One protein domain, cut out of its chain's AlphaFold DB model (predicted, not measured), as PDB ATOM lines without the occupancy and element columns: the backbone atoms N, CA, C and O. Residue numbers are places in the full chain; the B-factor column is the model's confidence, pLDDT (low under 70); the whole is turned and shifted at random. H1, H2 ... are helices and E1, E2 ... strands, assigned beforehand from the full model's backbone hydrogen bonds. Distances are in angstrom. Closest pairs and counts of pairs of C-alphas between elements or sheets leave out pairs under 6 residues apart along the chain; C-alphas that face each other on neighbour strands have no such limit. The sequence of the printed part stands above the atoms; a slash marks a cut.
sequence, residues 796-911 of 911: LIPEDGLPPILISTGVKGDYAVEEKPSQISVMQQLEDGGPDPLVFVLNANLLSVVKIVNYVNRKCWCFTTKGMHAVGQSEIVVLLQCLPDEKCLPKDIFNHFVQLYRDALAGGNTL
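AT A GLANCE: This is residues 796 to 911 of the 911 residues of the protein "Zinc finger FYVE domain-containing protein 9" of Heterocephalus glaber (UniProt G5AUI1). Picture one strongly twisted sheet of six strands, with two helices, H1 and H3, packed on the same face of it and apart from each other. The long strands E4 and E5 lie inside the sheet, the small hairpin of E1 and E2 makes one edge, and the four-residue helix H2 sits at the end of H3. The printed part has 116 residues, with three named helices and six named strands in the order E1, E2, H1, E3, E4, E5, H2, E6, H3. The sheet runs E2, E1, E3, E4, E5, E6, all antiparallel, and the class is mixed, helices and strands. The whole is compact, with a radius of gyration of the C-alphas of 14.5 A, and rounded, spanning 40 by 35 by 29 A.

HOW THE PARTS SIT: Going along from residue 796, you first meet E1, residues 805 to 808, and E2, residues 815 to 818, a hairpin in which N 807 and O 816 are 2.9 A apart, within hydrogen-bond range. E2 is an edge strand. H1, residues 823 to 831, comes next, and then E3, residues 838 to 843, the antiparallel neighbour of E1, with N 806 and O 839 at 2.9 A. E2, H1 and E3 form a split strand-helix-strand unit, two strands of one sheet with a helix between them along the chain and E1 between them in the sheet, and its crossover is right-handed. E4, residues 846 to 855, makes a hairpin with E3, where N 840 and O 848 are 2.8 A apart. E4 bends by 64 degrees at residue 852. H1 is on the sheet at a height over the sheet of 9.0 A; it lies over E3 and only just over E4, where 3 of its C-alphas fall, and it runs along the strands, at 15 degrees to E3 on the local plane. The closest C-alphas of H1 and E4 are those of Leu 830 and Ile 852, 6.1 A apart. E5, residues 858 to 866, makes a hairpin with E4, with N 849 and O 864 at 2.8 A; E3, E4 and E5 are a meander, each strand the antiparallel neighbour of the one before. H2, residues 868 to 871, only grazes the sheet. E6, residues 876 to 881, is the other edge strand, and N 861 and O 880 put it 2.8 A from E5. H3, residues 892 to 905, is on the same face as H1, two layers with helices on one face of the sheet, at a height over the sheet of 8.5 A. It lies over E5 and only just over E4, with 3 C-alphas there, and only just slantwise to the strands, at 30.0 degrees to E5 on the local plane. Its closest C-alphas to E3 are Val 898 and Leu 842, 6.8 A apart. With residues 901 to 905 alone H3 touches H2, closest at the C-alphas of Leu 905 and Val 871, 5.8 A. H1 and H3 are apart. In H1 and H3 every O i to N i+4 pair is within hydrogen-bond range; H2 is too short for such a pair.

IN THESE COORDINATES: Find C-alpha 805 at (138.453, 229.274, 108.429), where E1 begins; E1 and E2 are short, at 9.8 A and 9.7 A. H1 measures 12.1 A and E3 15.4 A. Look next for C-alpha 846 at (149.741, 229.917, 104.043); from there E4 runs 25.3 A, and E5 comes back over 24.6 A. H2 spans 5.4 A and E6 16.2 A. H3 covers 20.1 A and ends at C-alpha 905, (160.982, 225.923, 101.908).

THE WHOLE: The two C-alphas farthest apart are those of Asp 832 and Gly 907, at 40.6 A. The printed part has no cut and ends at residue 911, the chain's last. No link is long; the one from E6 to H3, with 10 residues between them, is short. The mean pLDDT of the printed part is 87.4, and you will find values under 70 at residues 810 to 813, 833, 835 and 908 to 911.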
ATOM      1  N   LEU A 796     147.773 222.764 109.338       91.50
ATOM      2  CA  LEU A 796     146.591 222.909 110.201       91.50
ATOM      3  C   LEU A 796     145.371 222.139 109.663       91.50
ATOM      4  O   LEU A 796     144.296 222.202 110.253       91.50
ATOM      5  N   ILE A 797     145.522 221.408 108.555       91.06
ATOM      6  CA  ILE A 797     144.492 220.515 108.024       91.06
ATOM      7  C   ILE A 797     144.380 219.303 108.972       91.06
ATOM      8  O   ILE A 797     145.364 218.574 109.118       91.06
ATOM      9  N   PRO A 798     143.224 219.065 109.623       89.19
ATOM     10  CA  PRO A 798     143.019 217.878 110.454       89.19
ATOM     11  C   PRO A 798     142.875 216.621 109.583       89.19
ATOM     12  O   PRO A 798     142.588 216.725 108.391       89.19
ATOM     13  N   GLU A 799     143.005 215.427 110.166       86.19
ATOM     14  CA  GLU A 799     142.732 214.163 109.459       86.19
ATOM     15  C   GLU A 799     141.248 214.084 109.055       86.19
ATOM     16  O   GLU A 799     140.932 214.055 107.863       86.19
ATOM     17  N   ASP A 800     140.340 214.226 110.024       85.25
ATOM     18  CA  ASP A 800     138.894 214.351 109.808       85.25
ATOM     19  C   ASP A 800     138.429 215.818 109.800       85.25
ATOM     20  O   ASP A 800     138.822 216.620 110.648       85.25
ATOM     21  N   GLY A 801     137.536 216.167 108.867       87.12
ATOM     22  CA  GLY A 801     136.964 217.516 108.738       87.12
ATOM     23  C   GLY A 801     137.799 218.489 107.895       87.12
ATOM     24  O   GLY A 801     138.696 218.084 107.153       87.12
ATOM     25  N   LEU A 802     137.470 219.780 107.974       92.94
ATOM     26  CA  LEU A 802     138.092 220.861 107.198       92.94
ATOM     27  C   LEU A 802     139.146 221.631 108.022       92.94
ATOM     28  O   LEU A 802     139.044 221.652 109.249       92.94
ATOM     29  N   PRO A 803     140.147 222.270 107.377       94.31
ATOM     30  CA  PRO A 803     141.052 223.199 108.057       94.31
ATOM     31  C   PRO A 803     140.302 224.419 108.635       94.31
ATOM     32  O   PRO A 803     139.197 224.722 108.174       94.31
ATOM     33  N   PRO A 804     140.905 225.153 109.591       95.06
ATOM     34  CA  PRO A 804     140.331 226.376 110.148       95.06
ATOM     35  C   PRO A 804     139.961 227.412 109.080       95.06
ATOM     36  O   PRO A 804     140.657 227.539 108.070       95.06
ATOM     37  N   ILE A 805     138.918 228.204 109.327       93.44
ATOM     38  CA  ILE A 805     138.453 229.274 108.429       93.44
ATOM     39  C   ILE A 805     138.517 230.648 109.110       93.44
ATOM     40  O   ILE A 805     138.251 230.782 110.305       93.44
ATOM     41  N   LEU A 806     138.872 231.677 108.337       90.19
ATOM     42  CA  LEU A 806     138.799 233.081 108.738       90.19
ATOM     43  C   LEU A 806     137.420 233.657 108.406       90.19
ATOM     44  O   LEU A 806     137.055 233.782 107.237       90.19
ATOM     45  N   ILE A 807     136.687 234.062 109.440       83.94
ATOM     46  CA  ILE A 807     135.379 234.713 109.346       83.94
ATOM     47  C   ILE A 807     135.573 236.205 109.627       83.94
ATOM     48  O   ILE A 807     136.091 236.583 110.677       83.94
ATOM     49  N   SER A 808     135.149 237.078 108.711       76.50
ATOM     50  CA  SER A 808     135.120 238.524 108.973       76.50
ATOM     51  C   SER A 808     134.033 238.839 110.004       76.50
ATOM     52  O   SER A 808     132.876 238.477 109.805       76.50
ATOM     53  N   THR A 809     134.365 239.549 111.082       72.56
ATOM     54  CA  THR A 809     133.415 239.865 112.174       72.56
ATOM     55  C   THR A 809     132.439 240.999 111.825       72.56
ATOM     56  O   THR A 809     131.769 241.554 112.695       72.56
ATOM     57  N   GLY A 810     132.398 241.420 110.556       63.72
ATOM     58  CA  GLY A 810     131.730 242.641 110.093       63.72
ATOM     59  C   GLY A 810     132.492 243.929 110.440       63.72
ATOM     60  O   GLY A 810     132.287 244.962 109.799       63.72
ATOM     61  N   VAL A 811     133.426 243.884 111.396       62.91
ATOM     62  CA  VAL A 811     134.288 245.015 111.751       62.91
ATOM     63  C   VAL A 811     135.497 245.052 110.812       62.91
ATOM     64  O   VAL A 811     136.214 244.075 110.609       62.91
ATOM     65  N   LYS A 812     135.734 246.210 110.188       60.59
ATOM     66  CA  LYS A 812     136.720 246.375 109.109       60.59
ATOM     67  C   LYS A 812     138.162 246.101 109.578       60.59
ATOM     68  O   LYS A 812     138.842 247.016 110.041       60.59
ATOM     69  N   GLY A 813     138.654 244.896 109.297       63.41
ATOM     70  CA  GLY A 813     140.026 244.464 109.596       63.41
ATOM     71  C   GLY A 813     140.141 243.517 110.790       63.41
ATOM     72  O   GLY A 813     141.258 243.146 111.134       63.41
ATOM     73  N   ASP A 814     139.013 243.137 111.386       74.44
ATOM     74  CA  ASP A 814     138.919 242.129 112.436       74.44
ATOM     75  C   ASP A 814     138.398 240.800 111.858       74.44
ATOM     76  O   ASP A 814     137.591 240.779 110.922       74.44
ATOM     77  N   TYR A 815     138.913 239.690 112.384       80.56
ATOM     78  CA  TYR A 815     138.692 238.344 111.862       80.56
ATOM     79  C   TYR A 815     138.665 237.332 113.008       80.56
ATOM     80  O   TYR A 815     139.634 237.203 113.755       80.56
ATOM     81  N   ALA A 816     137.589 236.553 113.095       85.06
ATOM     82  CA  ALA A 816     137.538 235.367 113.936       85.06
ATOM     83  C   ALA A 816     138.144 234.165 113.194       85.06
ATOM     84  O   ALA A 816     138.026 234.054 111.972       85.06
ATOM     85  N   VAL A 817     138.757 233.242 113.937       88.19
ATOM     86  CA  VAL A 817     139.141 231.916 113.436       88.19
ATOM     87  C   VAL A 817     138.131 230.904 113.969       88.19
ATOM     88  O   VAL A 817     138.028 230.727 115.181       88.19
ATOM     89  N   GLU A 818     137.409 230.218 113.086       90.75
ATOM     90  CA  GLU A 818     136.675 229.001 113.447       90.75
ATOM     91  C   GLU A 818     137.602 227.806 113.184       90.75
ATOM     92  O   GLU A 818     137.942 227.515 112.038       90.75
ATOM     93  N   GLU A 819     138.060 227.130 114.245       87.88
ATOM     94  CA  GLU A 819     139.073 226.063 114.142       87.88
ATOM     95  C   GLU A 819     138.582 224.793 113.434       87.88
ATOM     96  O   GLU A 819     139.389 224.044 112.886       87.88
ATOM     97  N   LYS A 820     137.274 224.515 113.485       87.94
ATOM     98  CA  LYS A 820     136.662 223.279 112.971       87.94
ATOM     99  C   LYS A 820     135.338 223.576 112.259       87.94
ATOM    100  O   LYS A 820     134.280 223.216 112.783       87.94
ATOM    101  N   PRO A 821     135.376 224.241 111.093       91.94
ATOM    102  CA  PRO A 821     134.166 224.669 110.412       91.94
ATOM    103  C   PRO A 821     133.315 223.488 109.960       91.94
ATOM    104  O   PRO A 821     133.803 222.524 109.362       91.94
ATOM    105  N   SER A 822     132.014 223.569 110.239       90.06
ATOM    106  CA  SER A 822     131.079 222.519 109.834       90.06
ATOM    107  C   SER A 822     130.935 222.483 108.309       90.06
ATOM    108  O   SER A 822     130.568 223.471 107.672       90.06
ATOM    109  N   GLN A 823     131.202 221.319 107.710       89.94
ATOM    110  CA  GLN A 823     131.215 221.159 106.252       89.94
ATOM    111  C   GLN A 823     129.875 221.535 105.598       89.94
ATOM    112  O   GLN A 823     129.868 222.066 104.494       89.94
ATOM    113  N   ILE A 824     128.748 221.328 106.290       89.50
ATOM    114  CA  ILE A 824     127.413 221.720 105.809       89.50
ATOM    115  C   ILE A 824     127.297 223.250 105.696       89.50
ATOM    116  O   ILE A 824     126.849 223.747 104.668       89.50
ATOM    117  N   SER A 825     127.752 224.002 106.708       88.81
ATOM    118  CA  SER A 825     127.755 225.475 106.677       88.81
ATOM    119  C   SER A 825     128.707 226.023 105.610       88.81
ATOM    120  O   SER A 825     128.367 226.965 104.900       88.81
ATOM    121  N   VAL A 826     129.879 225.397 105.457       91.19
ATOM    122  CA  VAL A 826     130.855 225.734 104.409       91.19
ATOM    123  C   VAL A 826     130.270 225.527 103.012       91.19
ATOM    124  O   VAL A 826     130.354 226.435 102.189       91.19
ATOM    125  N   MET A 827     129.651 224.370 102.746       90.94
ATOM    126  CA  MET A 827     129.001 224.101 101.459       90.94
ATOM    127  C   MET A 827     127.870 225.100 101.194       90.94
ATOM    128  O   MET A 827     127.852 225.696 100.124       90.94
ATOM    129  N   GLN A 828     126.998 225.362 102.176       88.69
ATOM    130  CA  GLN A 828     125.907 226.334 102.035       88.69
ATOM    131  C   GLN A 828     126.436 227.724 101.641       88.69
ATOM    132  O   GLN A 828     126.008 228.268 100.631       88.69
ATOM    133  N   GLN A 829     127.438 228.254 102.351       88.12
ATOM    134  CA  GLN A 829     128.039 229.561 102.041       88.12
ATOM    135  C   GLN A 829     128.705 229.621 100.652       88.12
ATOM    136  O   GLN A 829     128.747 230.684 100.030       88.12
ATOM    137  N   LEU A 830     129.234 228.495 100.159       89.19
ATOM    138  CA  LEU A 830     129.837 228.385  98.827       89.19
ATOM    139  C   LEU A 830     128.783 228.264  97.712       89.19
ATOM    140  O   LEU A 830     129.026 228.747  96.606       89.19
ATOM    141  N   GLU A 831     127.627 227.656  97.989       87.88
ATOM    142  CA  GLU A 831     126.519 227.493  97.035       87.88
ATOM    143  C   GLU A 831     125.531 228.672  97.020       87.88
ATOM    144  O   GLU A 831     124.973 228.966  95.965       87.88
ATOM    145  N   ASP A 832     125.401 229.419  98.123       83.69
ATOM    146  CA  ASP A 832     124.622 230.668  98.223       83.69
ATOM    147  C   ASP A 832     125.164 231.796  97.314       83.69
ATOM    148  O   ASP A 832     124.543 232.852  97.180       83.69
ATOM    149  N   GLY A 833     126.324 231.597  96.675       68.38
ATOM    150  CA  GLY A 833     126.847 232.483  95.629       68.38
ATOM    151  C   GLY A 833     127.350 233.840  96.130       68.38
ATOM    152  O   GLY A 833     127.435 234.787  95.346       68.38
ATOM    153  N   GLY A 834     127.685 233.949  97.422       74.12
ATOM    154  CA  GLY A 834     128.093 235.201  98.064       74.12
ATOM    155  C   GLY A 834     129.250 235.930  97.353       74.12
ATOM    156  O   GLY A 834     130.057 235.306  96.655       74.12
ATOM    157  N   PRO A 835     129.373 237.265  97.502       69.06
ATOM    158  CA  PRO A 835     130.455 238.028  96.874       69.06
ATOM    159  C   PRO A 835     131.829 237.606  97.411       69.06
ATOM    160  O   PRO A 835     132.765 237.412  96.627       69.06
ATOM    161  N   ASP A 836     131.916 237.384  98.720       78.25
ATOM    162  CA  ASP A 836     133.153 237.112  99.441       78.25
ATOM    163  C   ASP A 836     133.507 235.609  99.378       78.25
ATOM    164  O   ASP A 836     132.637 234.764  99.593       78.25
ATOM    165  N   PRO A 837     134.764 235.242  99.068       86.69
ATOM    166  CA  PRO A 837     135.219 233.855  99.067       86.69
ATOM    167  C   PRO A 837     135.585 233.379 100.482       86.69
ATOM    168  O   PRO A 837     136.023 234.168 101.322       86.69
ATOM    169  N   LEU A 838     135.501 232.069 100.727       92.56
ATOM    170  CA  LEU A 838     135.908 231.480 102.006       92.56
ATOM    171  C   LEU A 838     137.436 231.380 102.096       92.56
ATOM    172  O   LEU A 838     138.093 231.007 101.124       92.56
ATOM    173  N   VAL A 839     138.019 231.705 103.255       94.69
ATOM    174  CA  VAL A 839     139.480 231.765 103.441       94.69
ATOM    175  C   VAL A 839     139.932 230.780 104.515       94.69
ATOM    176  O   VAL A 839     139.796 231.038 105.709       94.69
ATOM    177  N   PHE A 840     140.505 229.662 104.085       96.06
ATOM    178  CA  PHE A 840     141.020 228.606 104.951       96.06
ATOM    179  C   PHE A 840     142.480 228.855 105.345       96.06
ATOM    180  O   PHE A 840     143.285 229.332 104.540       96.06
ATOM    181  N   VAL A 841     142.838 228.498 106.578       95.81
ATOM    182  CA  VAL A 841     144.189 228.625 107.138       95.81
ATOM    183  C   VAL A 841     144.885 227.268 107.054       95.81
ATOM    184  O   VAL A 841     144.555 226.348 107.799       95.81
ATOM    185  N   LEU A 842     145.851 227.123 106.143       95.38
ATOM    186  CA  LEU A 842     146.573 225.859 105.946       95.38
ATOM    187  C   LEU A 842     147.811 225.761 106.844       95.38
ATOM    188  O   LEU A 842     148.140 224.686 107.335       95.38
ATOM    189  N   ASN A 843     148.470 226.892 107.095       92.69
ATOM    190  CA  ASN A 843     149.353 227.121 108.238       92.69
ATOM    191  C   ASN A 843     149.419 228.631 108.539       92.69
ATOM    192  O   ASN A 843     148.821 229.433 107.825       92.69
ATOM    193  N   ALA A 844     150.161 229.038 109.572       88.75
ATOM    194  CA  ALA A 844     150.257 230.443 109.994       88.75
ATOM    195  C   ALA A 844     150.764 231.429 108.909       88.75
ATOM    196  O   ALA A 844     150.606 232.636 109.071       88.75
ATOM    197  N   ASN A 845     151.364 230.938 107.818       91.62
ATOM    198  CA  ASN A 845     151.895 231.736 106.707       91.62
ATOM    199  C   ASN A 845     151.258 231.397 105.341       91.62
ATOM    200  O   ASN A 845     151.582 232.051 104.351       91.62
ATOM    201  N   LEU A 846     150.373 230.394 105.274       95.12
ATOM    202  CA  LEU A 846     149.741 229.917 104.043       95.12
ATOM    203  C   LEU A 846     148.223 229.832 104.216       95.12
ATOM    204  O   LEU A 846     147.712 229.030 105.002       95.12
ATOM    205  N   LEU A 847     147.509 230.616 103.416       96.12
ATOM    206  CA  LEU A 847     146.054 230.585 103.305       96.12
ATOM    207  C   LEU A 847     145.636 229.984 101.956       96.12
ATOM    208  O   LEU A 847     146.365 230.095 100.967       96.12
ATOM    209  N   SER A 848     144.436 229.408 101.912       97.06
ATOM    210  CA  SER A 848     143.759 229.007 100.677       97.06
ATOM    211  C   SER A 848     142.398 229.679 100.595       97.06
ATOM    212  O   SER A 848     141.548 229.488 101.462       97.06
ATOM    213  N   VAL A 849     142.179 230.449  99.538       95.38
ATOM    214  CA  VAL A 849     140.907 231.107  99.239       95.38
ATOM    215  C   VAL A 849     140.104 230.195  98.311       95.38
ATOM    216  O   VAL A 849     140.660 229.664  97.352       95.38
ATOM    217  N   VAL A 850     138.822 229.976  98.607       95.38
ATOM    218  CA  VAL A 850     137.954 229.033  97.885       95.38
ATOM    219  C   VAL A 850     136.640 229.702  97.499       95.38
ATOM    220  O   VAL A 850     135.992 230.346  98.326       95.38
ATOM    221  N   LYS A 851     136.233 229.529  96.238       93.50
ATOM    222  CA  LYS A 851     134.931 229.974  95.730       93.50
ATOM    223  C   LYS A 851     134.426 229.062  94.612       93.50
ATOM    224  O   LYS A 851     135.218 228.610  93.788       93.50
ATOM    225  N   ILE A 852     133.115 228.834  94.547       92.06
ATOM    226  CA  ILE A 852     132.476 228.240  93.366       92.06
ATOM    227  C   ILE A 852     132.301 229.335  92.306       92.06
ATOM    228  O   ILE A 852     131.763 230.404  92.589       92.06
ATOM    229  N   VAL A 853     132.761 229.075  91.084       90.06
ATOM    230  CA  VAL A 853     132.670 229.992  89.939       90.06
ATOM    231  C   VAL A 853     132.075 229.280  88.726       90.06
ATOM    232  O   VAL A 853     132.205 228.065  88.594       90.06
ATOM    233  N   ASN A 854     131.450 230.029  87.817       89.81
ATOM    234  CA  ASN A 854     131.182 229.545  86.465       89.81
ATOM    235  C   ASN A 854     132.360 229.955  85.567       89.81
ATOM    236  O   ASN A 854     132.652 231.144  85.446       89.81
ATOM    237  N   TYR A 855     133.062 228.988  84.979       85.69
ATOM    238  CA  TYR A 855     134.221 229.228  84.119       85.69
ATOM    239  C   TYR A 855     134.084 228.435  82.817       85.69
ATOM    240  O   TYR A 855     134.055 227.207  82.835       85.69
ATOM    241  N   VAL A 856     133.987 229.145  81.686       89.75
ATOM    242  CA  VAL A 856     133.755 228.559  80.346       89.75
ATOM    243  C   VAL A 856     132.555 227.592  80.365       89.75
ATOM    244  O   VAL A 856     132.640 226.431  79.967       89.75
ATOM    245  N   ASN A 857     131.433 228.091  80.893       87.62
ATOM    246  CA  ASN A 857     130.143 227.405  81.024       87.62
ATOM    247  C   ASN A 857     130.192 226.090  81.835       87.62
ATOM    248  O   ASN A 857     129.439 225.151  81.568       87.62
ATOM    249  N   ARG A 858     131.070 226.023  82.848       88.19
ATOM    250  CA  ARG A 858     131.195 224.915  83.810       88.19
ATOM    251  C   ARG A 858     131.225 225.444  85.246       88.19
ATOM    252  O   ARG A 858     131.972 226.374  85.543       88.19
ATOM    253  N   LYS A 859     130.466 224.813  86.154       90.56
ATOM    254  CA  LYS A 859     130.607 225.012  87.612       90.56
ATOM    255  C   LYS A 859     131.979 224.461  88.023       90.56
ATOM    256  O   LYS A 859     132.268 223.289  87.778       90.56
ATOM    257  N   CYS A 860     132.822 225.302  88.609       92.88
ATOM    258  CA  CYS A 860     134.187 224.973  89.006       92.88
ATOM    259  C   CYS A 860     134.471 225.445  90.434       92.88
ATOM    260  O   CYS A 860     134.118 226.560  90.819       92.88
ATOM    261  N   TRP A 861     135.208 224.635  91.184       94.12
ATOM    262  CA  TRP A 861     135.932 225.072  92.363       94.12
ATOM    263  C   TRP A 861     137.144 225.900  91.935       94.12
ATOM    264  O   TRP A 861     138.045 225.393  91.264       94.12
ATOM    265  N   CYS A 862     137.179 227.163  92.344       94.31
ATOM    266  CA  CYS A 862     138.363 228.004  92.277       94.31
ATOM    267  C   CYS A 862     139.066 227.973  93.636       94.31
ATOM    268  O   CYS A 862     138.523 228.471  94.625       94.31
ATOM    269  N   PHE A 863     140.264 227.393  93.675       96.81
ATOM    270  CA  PHE A 863     141.181 227.456  94.810       96.81
ATOM    271  C   PHE A 863     142.352 228.374  94.457       96.81
ATOM    272  O   PHE A 863     142.985 228.177  93.417       96.81
ATOM    273  N   THR A 864     142.693 229.330  95.324       95.56
ATOM    274  CA  THR A 864     143.899 230.157  95.164       95.56
ATOM    275  C   THR A 864     144.729 230.205  96.444       95.56
ATOM    276  O   THR A 864     144.187 230.317  97.547       95.56
ATOM    277  N   THR A 865     146.055 230.106  96.326       96.38
ATOM    278  CA  THR A 865     146.948 230.248  97.487       96.38
ATOM    279  C   THR A 865     147.197 231.712  97.829       96.38
ATOM    280  O   THR A 865     147.151 232.603  96.977       96.38
ATOM    281  N   LYS A 866     147.528 231.962  99.095       93.50
ATOM    282  CA  LYS A 866     148.140 233.213  99.537       93.50
ATOM    283  C   LYS A 866     149.199 232.911 100.591       93.50
ATOM    284  O   LYS A 866     148.860 232.561 101.720       93.50
ATOM    285  N   GLY A 867     150.467 233.060 100.217       92.69
ATOM    286  CA  GLY A 867     151.617 232.786 101.081       92.69
ATOM    287  C   GLY A 867     152.840 232.251 100.335       92.69
ATOM    288  O   GLY A 867     153.955 232.381 100.838       92.69
ATOM    289  N   MET A 868     152.674 231.719  99.120       91.12
ATOM    290  CA  MET A 868     153.769 231.117  98.347       91.12
ATOM    291  C   MET A 868     154.890 232.120  98.033       91.12
ATOM    292  O   MET A 868     156.070 231.767  98.089       91.12
ATOM    293  N   HIS A 869     154.552 233.401  97.841       88.38
ATOM    294  CA  HIS A 869     155.550 234.463  97.652       88.38
ATOM    295  C   HIS A 869     156.534 234.614  98.824       88.38
ATOM    296  O   HIS A 869     157.662 235.058  98.612       88.38
ATOM    297  N   ALA A 870     156.140 234.264 100.056       88.56
ATOM    298  CA  ALA A 870     157.025 234.344 101.222       88.56
ATOM    299  C   ALA A 870     158.135 233.277 101.196       88.56
ATOM    300  O   ALA A 870     159.175 233.460 101.827       88.56
ATOM    301  N   VAL A 871     157.927 232.197 100.435       89.06
ATOM    302  CA  VAL A 871     158.854 231.065 100.271       89.06
ATOM    303  C   VAL A 871     159.457 231.003  98.862       89.06
ATOM    304  O   VAL A 871     160.023 229.991  98.465       89.06
ATOM    305  N   GLY A 872     159.366 232.103  98.105       86.00
ATOM    306  CA  GLY A 872     159.980 232.258  96.782       86.00
ATOM    307  C   GLY A 872     159.177 231.692  95.608       86.00
ATOM    308  O   GLY A 872     159.625 231.829  94.470       86.00
ATOM    309  N   GLN A 873     158.002 231.111  95.854       87.62
ATOM    310  CA  GLN A 873     157.125 230.558  94.821       87.62
ATOM    311  C   GLN A 873     156.059 231.558  94.345       87.62
ATOM    312  O   GLN A 873     155.758 232.549  95.012       87.62
ATOM    313  N   SER A 874     155.472 231.296  93.176       89.75
ATOM    314  CA  SER A 874     154.279 232.028  92.713       89.75
ATOM    315  C   SER A 874     153.031 231.529  93.455       89.75
ATOM    316  O   SER A 874     152.988 230.367  93.856       89.75
ATOM    317  N   GLU A 875     151.996 232.364  93.621       92.62
ATOM    318  CA  GLU A 875     150.699 231.820  94.056       92.62
ATOM    319  C   GLU A 875     150.099 230.923  92.964       92.62
ATOM    320  O   GLU A 875     150.282 231.153  91.764       92.62
ATOM    321  N   ILE A 876     149.364 229.910  93.406       92.94
ATOM    322  CA  ILE A 876     148.806 228.852  92.572       92.94
ATOM    323  C   ILE A 876     147.300 229.073  92.452       92.94
ATOM    324  O   ILE A 876     146.634 229.345  93.452       92.94
ATOM    325  N   VAL A 877     146.767 228.924  91.238       94.50
ATOM    326  CA  VAL A 877     145.328 228.905  90.964       94.50
ATOM    327  C   VAL A 877     144.956 227.532  90.413       94.50
ATOM    328  O   VAL A 877     145.527 227.077  89.422       94.50
ATOM    329  N   VAL A 878     143.988 226.873  91.045       94.06
ATOM    330  CA  VAL A 878     143.415 225.610  90.570       94.06
ATOM    331  C   VAL A 878     141.948 225.841  90.239       94.06
ATOM    332  O   VAL A 878     141.166 226.222  91.110       94.06
ATOM    333  N   LEU A 879     141.586 225.588  88.981       94.00
ATOM    334  CA  LEU A 879     140.205 225.500  88.522       94.00
ATOM    335  C   LEU A 879     139.872 224.019  88.326       94.00
ATOM    336  O   LEU A 879     140.231 223.400  87.322       94.00
ATOM    337  N   LEU A 880     139.212 223.447  89.329       93.25
ATOM    338  CA  LEU A 880     138.737 222.069  89.329       93.25
ATOM    339  C   LEU A 880     137.248 222.074  88.977       93.25
ATOM    340  O   LEU A 880     136.445 222.662  89.697       93.25
ATOM    341  N   GLN A 881     136.866 221.449  87.864       92.69
ATOM    342  CA  GLN A 881     135.455 221.272  87.510       92.69
ATOM    343  C   GLN A 881     134.715 220.521  88.628       92.69
ATOM    344  O   GLN A 881     135.195 219.489  89.090       92.69
ATOM    345  N   CYS A 882     133.559 221.039  89.052       92.00
ATOM    346  CA  CYS A 882     132.721 220.376  90.047       92.00
ATOM    347  C   CYS A 882     132.098 219.103  89.462       92.00
ATOM    348  O   CYS A 882     131.676 219.083  88.301       92.00
ATOM    349  N   LEU A 883     131.982 218.070  90.290       90.75
ATOM    350  CA  LEU A 883     131.243 216.855  89.950       90.75
ATOM    351  C   LEU A 883     129.719 217.090  90.034       90.75
ATOM    352  O   LEU A 883     129.260 217.961  90.785       90.75
ATOM    353  N   PRO A 884     128.900 216.314  89.299       84.44
ATOM    354  CA  PRO A 884     127.462 216.264  89.553       84.44
ATOM    355  C   PRO A 884     127.195 215.785  90.992       84.44
ATOM    356  O   PRO A 884     127.826 214.844  91.468       84.44
ATOM    357  N   ASP A 885     126.265 216.451  91.683       81.81
ATOM    358  CA  ASP A 885     125.882 216.194  93.083       81.81
ATOM    359  C   ASP A 885     127.037 216.203  94.116       81.81
ATOM    360  O   ASP A 885     126.960 215.540  95.158       81.81
ATOM    361  N   GLU A 886     128.098 216.983  93.870       87.00
ATOM    362  CA  GLU A 886     129.263 217.100  94.760       87.00
ATOM    363  C   GLU A 886     128.936 217.801  96.096       87.00
ATOM    364  O   GLU A 886     128.864 219.024  96.193       87.00
ATOM    365  N   LYS A 887     128.761 217.009  97.161       83.75
ATOM    366  CA  LYS A 887     128.366 217.465  98.516       83.75
ATOM    367  C   LYS A 887     129.543 217.760  99.457       83.75
ATOM    368  O   LYS A 887     129.350 217.965 100.657       83.75
ATOM    369  N   CYS A 888     130.765 217.731  98.936       88.88
ATOM    370  CA  CYS A 888     131.996 217.831  99.709       88.88
ATOM    371  C   CYS A 888     132.962 218.803  99.037       88.88
ATOM    372  O   CYS A 888     133.125 218.768  97.823       88.88
ATOM    373  N   LEU A 889     133.652 219.616  99.834       92.19
ATOM    374  CA  LEU A 889     134.773 220.418  99.352       92.19
ATOM    375  C   LEU A 889     135.971 219.474  99.096       92.19
ATOM    376  O   LEU A 889     136.341 218.740 100.020       92.19
ATOM    377  N   PRO A 890     136.595 219.471  97.900       93.19
ATOM    378  CA  PRO A 890     137.706 218.570  97.571       93.19
ATOM    379  C   PRO A 890     138.999 218.947  98.320       93.19
ATOM    380  O   PRO A 890     139.869 219.674  97.839       93.19
ATOM    381  N   LYS A 891     139.100 218.430  99.549       91.75
ATOM    382  CA  LYS A 891     140.123 218.716 100.570       91.75
ATOM    383  C   LYS A 891     141.569 218.476 100.118       91.75
ATOM    384  O   LYS A 891     142.471 219.154 100.608       91.75
ATOM    385  N   ASP A 892     141.812 217.560  99.185       92.50
ATOM    386  CA  ASP A 892     143.172 217.187  98.771       92.50
ATOM    387  C   ASP A 892     143.948 218.309  98.072       92.50
ATOM    388  O   ASP A 892     145.179 218.325  98.115       92.50
ATOM    389  N   ILE A 893     143.253 219.313  97.529       95.19
ATOM    390  CA  ILE A 893     143.892 220.530  97.012       95.19
ATOM    391  C   ILE A 893     144.627 221.283  98.137       95.19
ATOM    392  O   ILE A 893     145.747 221.755  97.936       95.19
ATOM    393  N   PHE A 894     144.073 221.310  99.356       95.62
ATOM    394  CA  PHE A 894     144.752 221.880 100.523       95.62
ATOM    395  C   PHE A 894     146.001 221.073 100.911       95.62
ATOM    396  O   PHE A 894     147.054 221.656 101.178       95.62
ATOM    397  N   ASN A 895     145.908 219.736 100.900       93.75
ATOM    398  CA  ASN A 895     147.041 218.842 101.177       93.75
ATOM    399  C   ASN A 895     148.186 219.086 100.174       93.75
ATOM    400  O   ASN A 895     149.354 219.176 100.561       93.75
ATOM    401  N   HIS A 896     147.848 219.262  98.894       94.31
ATOM    402  CA  HIS A 896     148.805 219.567  97.831       94.31
ATOM    403  C   HIS A 896     149.456 220.952  97.995       94.31
ATOM    404  O   HIS A 896     150.673 221.074  97.862       94.31
ATOM    405  N   PHE A 897     148.696 221.987  98.372       95.62
ATOM    406  CA  PHE A 897     149.259 223.310  98.671       95.62
ATOM    407  C   PHE A 897     150.223 223.287  99.868       95.62
ATOM    408  O   PHE A 897     151.285 223.907  99.810       95.62
ATOM    409  N   VAL A 898     149.916 222.536 100.932       94.94
ATOM    410  CA  VAL A 898     150.849 222.343 102.059       94.94
ATOM    411  C   VAL A 898     152.109 221.588 101.622       94.94
ATOM    412  O   VAL A 898     153.198 221.903 102.101       94.94
ATOM    413  N   GLN A 899     151.999 220.630 100.697       93.31
ATOM    414  CA  GLN A 899     153.164 219.948 100.133       93.31
ATOM    415  C   GLN A 899     154.076 220.922  99.372       93.31
ATOM    416  O   GLN A 899     155.233 221.073  99.757       93.31
ATOM    417  N   LEU A 900     153.544 221.658  98.392       93.00
ATOM    418  CA  LEU A 900     154.328 222.602  97.584       93.00
ATOM    419  C   LEU A 900     154.972 223.719  98.426       93.00
ATOM    420  O   LEU A 900     156.100 224.126  98.159       93.00
ATOM    421  N   TYR A 901     154.306 224.167  99.495       93.75
ATOM    422  CA  TYR A 901     154.874 225.127 100.447       93.75
ATOM    423  C   TYR A 901     156.065 224.552 101.241       93.75
ATOM    424  O   TYR A 901     157.018 225.275 101.542       93.75
ATOM    425  N   ARG A 902     156.053 223.247 101.563       91.62
ATOM    426  CA  ARG A 902     157.205 222.555 102.175       91.62
ATOM    427  C   ARG A 902     158.349 222.362 101.182       91.62
ATOM    428  O   ARG A 902     159.498 222.571 101.563       91.62
ATOM    429  N   ASP A 903     158.044 222.011  99.936       89.81
ATOM    430  CA  ASP A 903     159.053 221.810  98.891       89.81
ATOM    431  C   ASP A 903     159.778 223.124  98.561       89.81
ATOM    432  O   ASP A 903     161.010 223.162  98.539       89.81
ATOM    433  N   ALA A 904     159.037 224.231  98.457       89.38
ATOM    434  CA  ALA A 904     159.591 225.579  98.318       89.38
ATOM    435  C   ALA A 904     160.544 225.950  99.472       89.38
ATOM    436  O   ALA A 904     161.667 226.401  99.240       89.38
ATOM    437  N   LEU A 905     160.141 225.693 100.725       86.56
ATOM    438  CA  LEU A 905     160.982 225.923 101.908       86.56
ATOM    439  C   LEU A 905     162.249 225.059 101.946       86.56
ATOM    440  O   LEU A 905     163.248 225.477 102.532       86.56
ATOM    441  N   ALA A 906     162.233 223.883 101.320       85.50
ATOM    442  CA  ALA A 906     163.410 223.032 101.166       85.50
ATOM    443  C   ALA A 906     164.379 223.518 100.064       85.50
ATOM    444  O   ALA A 906     165.409 222.884  99.836       85.50
ATOM    445  N   GLY A 907     164.071 224.624  99.375       71.31
ATOM    446  CA  GLY A 907     164.807 225.091  98.196       71.31
ATOM    447  C   GLY A 907     164.430 224.347  96.909       71.31
ATOM    448  O   GLY A 907     165.140 224.445  95.908       71.31
ATOM    449  N   GLY A 908     163.326 223.597  96.926       58.56
ATOM    450  CA  GLY A 908     162.740 222.981  95.747       58.56
ATOM    451  C   GLY A 908     162.045 224.025  94.879       58.56
ATOM    452  O   GLY A 908     160.917 224.432  95.155       58.56
ATOM    453  N   ASN A 909     162.682 224.401  93.769       50.69
ATOM    454  CA  ASN A 909     161.998 225.063  92.655       50.69
ATOM    455  C   ASN A 909     161.129 224.036  91.907       50.69
ATOM    456  O   ASN A 909     161.429 223.638  90.785       50.69
ATOM    457  N   THR A 910     160.075 223.563  92.569       52.91
ATOM    458  CA  THR A 910     159.063 222.650  92.031       52.91
ATOM    459  C   THR A 910     157.846 223.440  91.563       52.91
ATOM    460  O   THR A 910     156.821 223.418  92.241       52.91
ATOM    461  N   LEU A 911     158.015 224.180  90.457       44.06
ATOM    462  CA  LEU A 911     157.011 224.621  89.468       44.06
ATOM    463  C   LEU A 911     157.696 225.501  88.401       44.06
ATOM    464  O   LEU A 911     158.428 226.434  88.800       44.06
TER     465      LEU A 911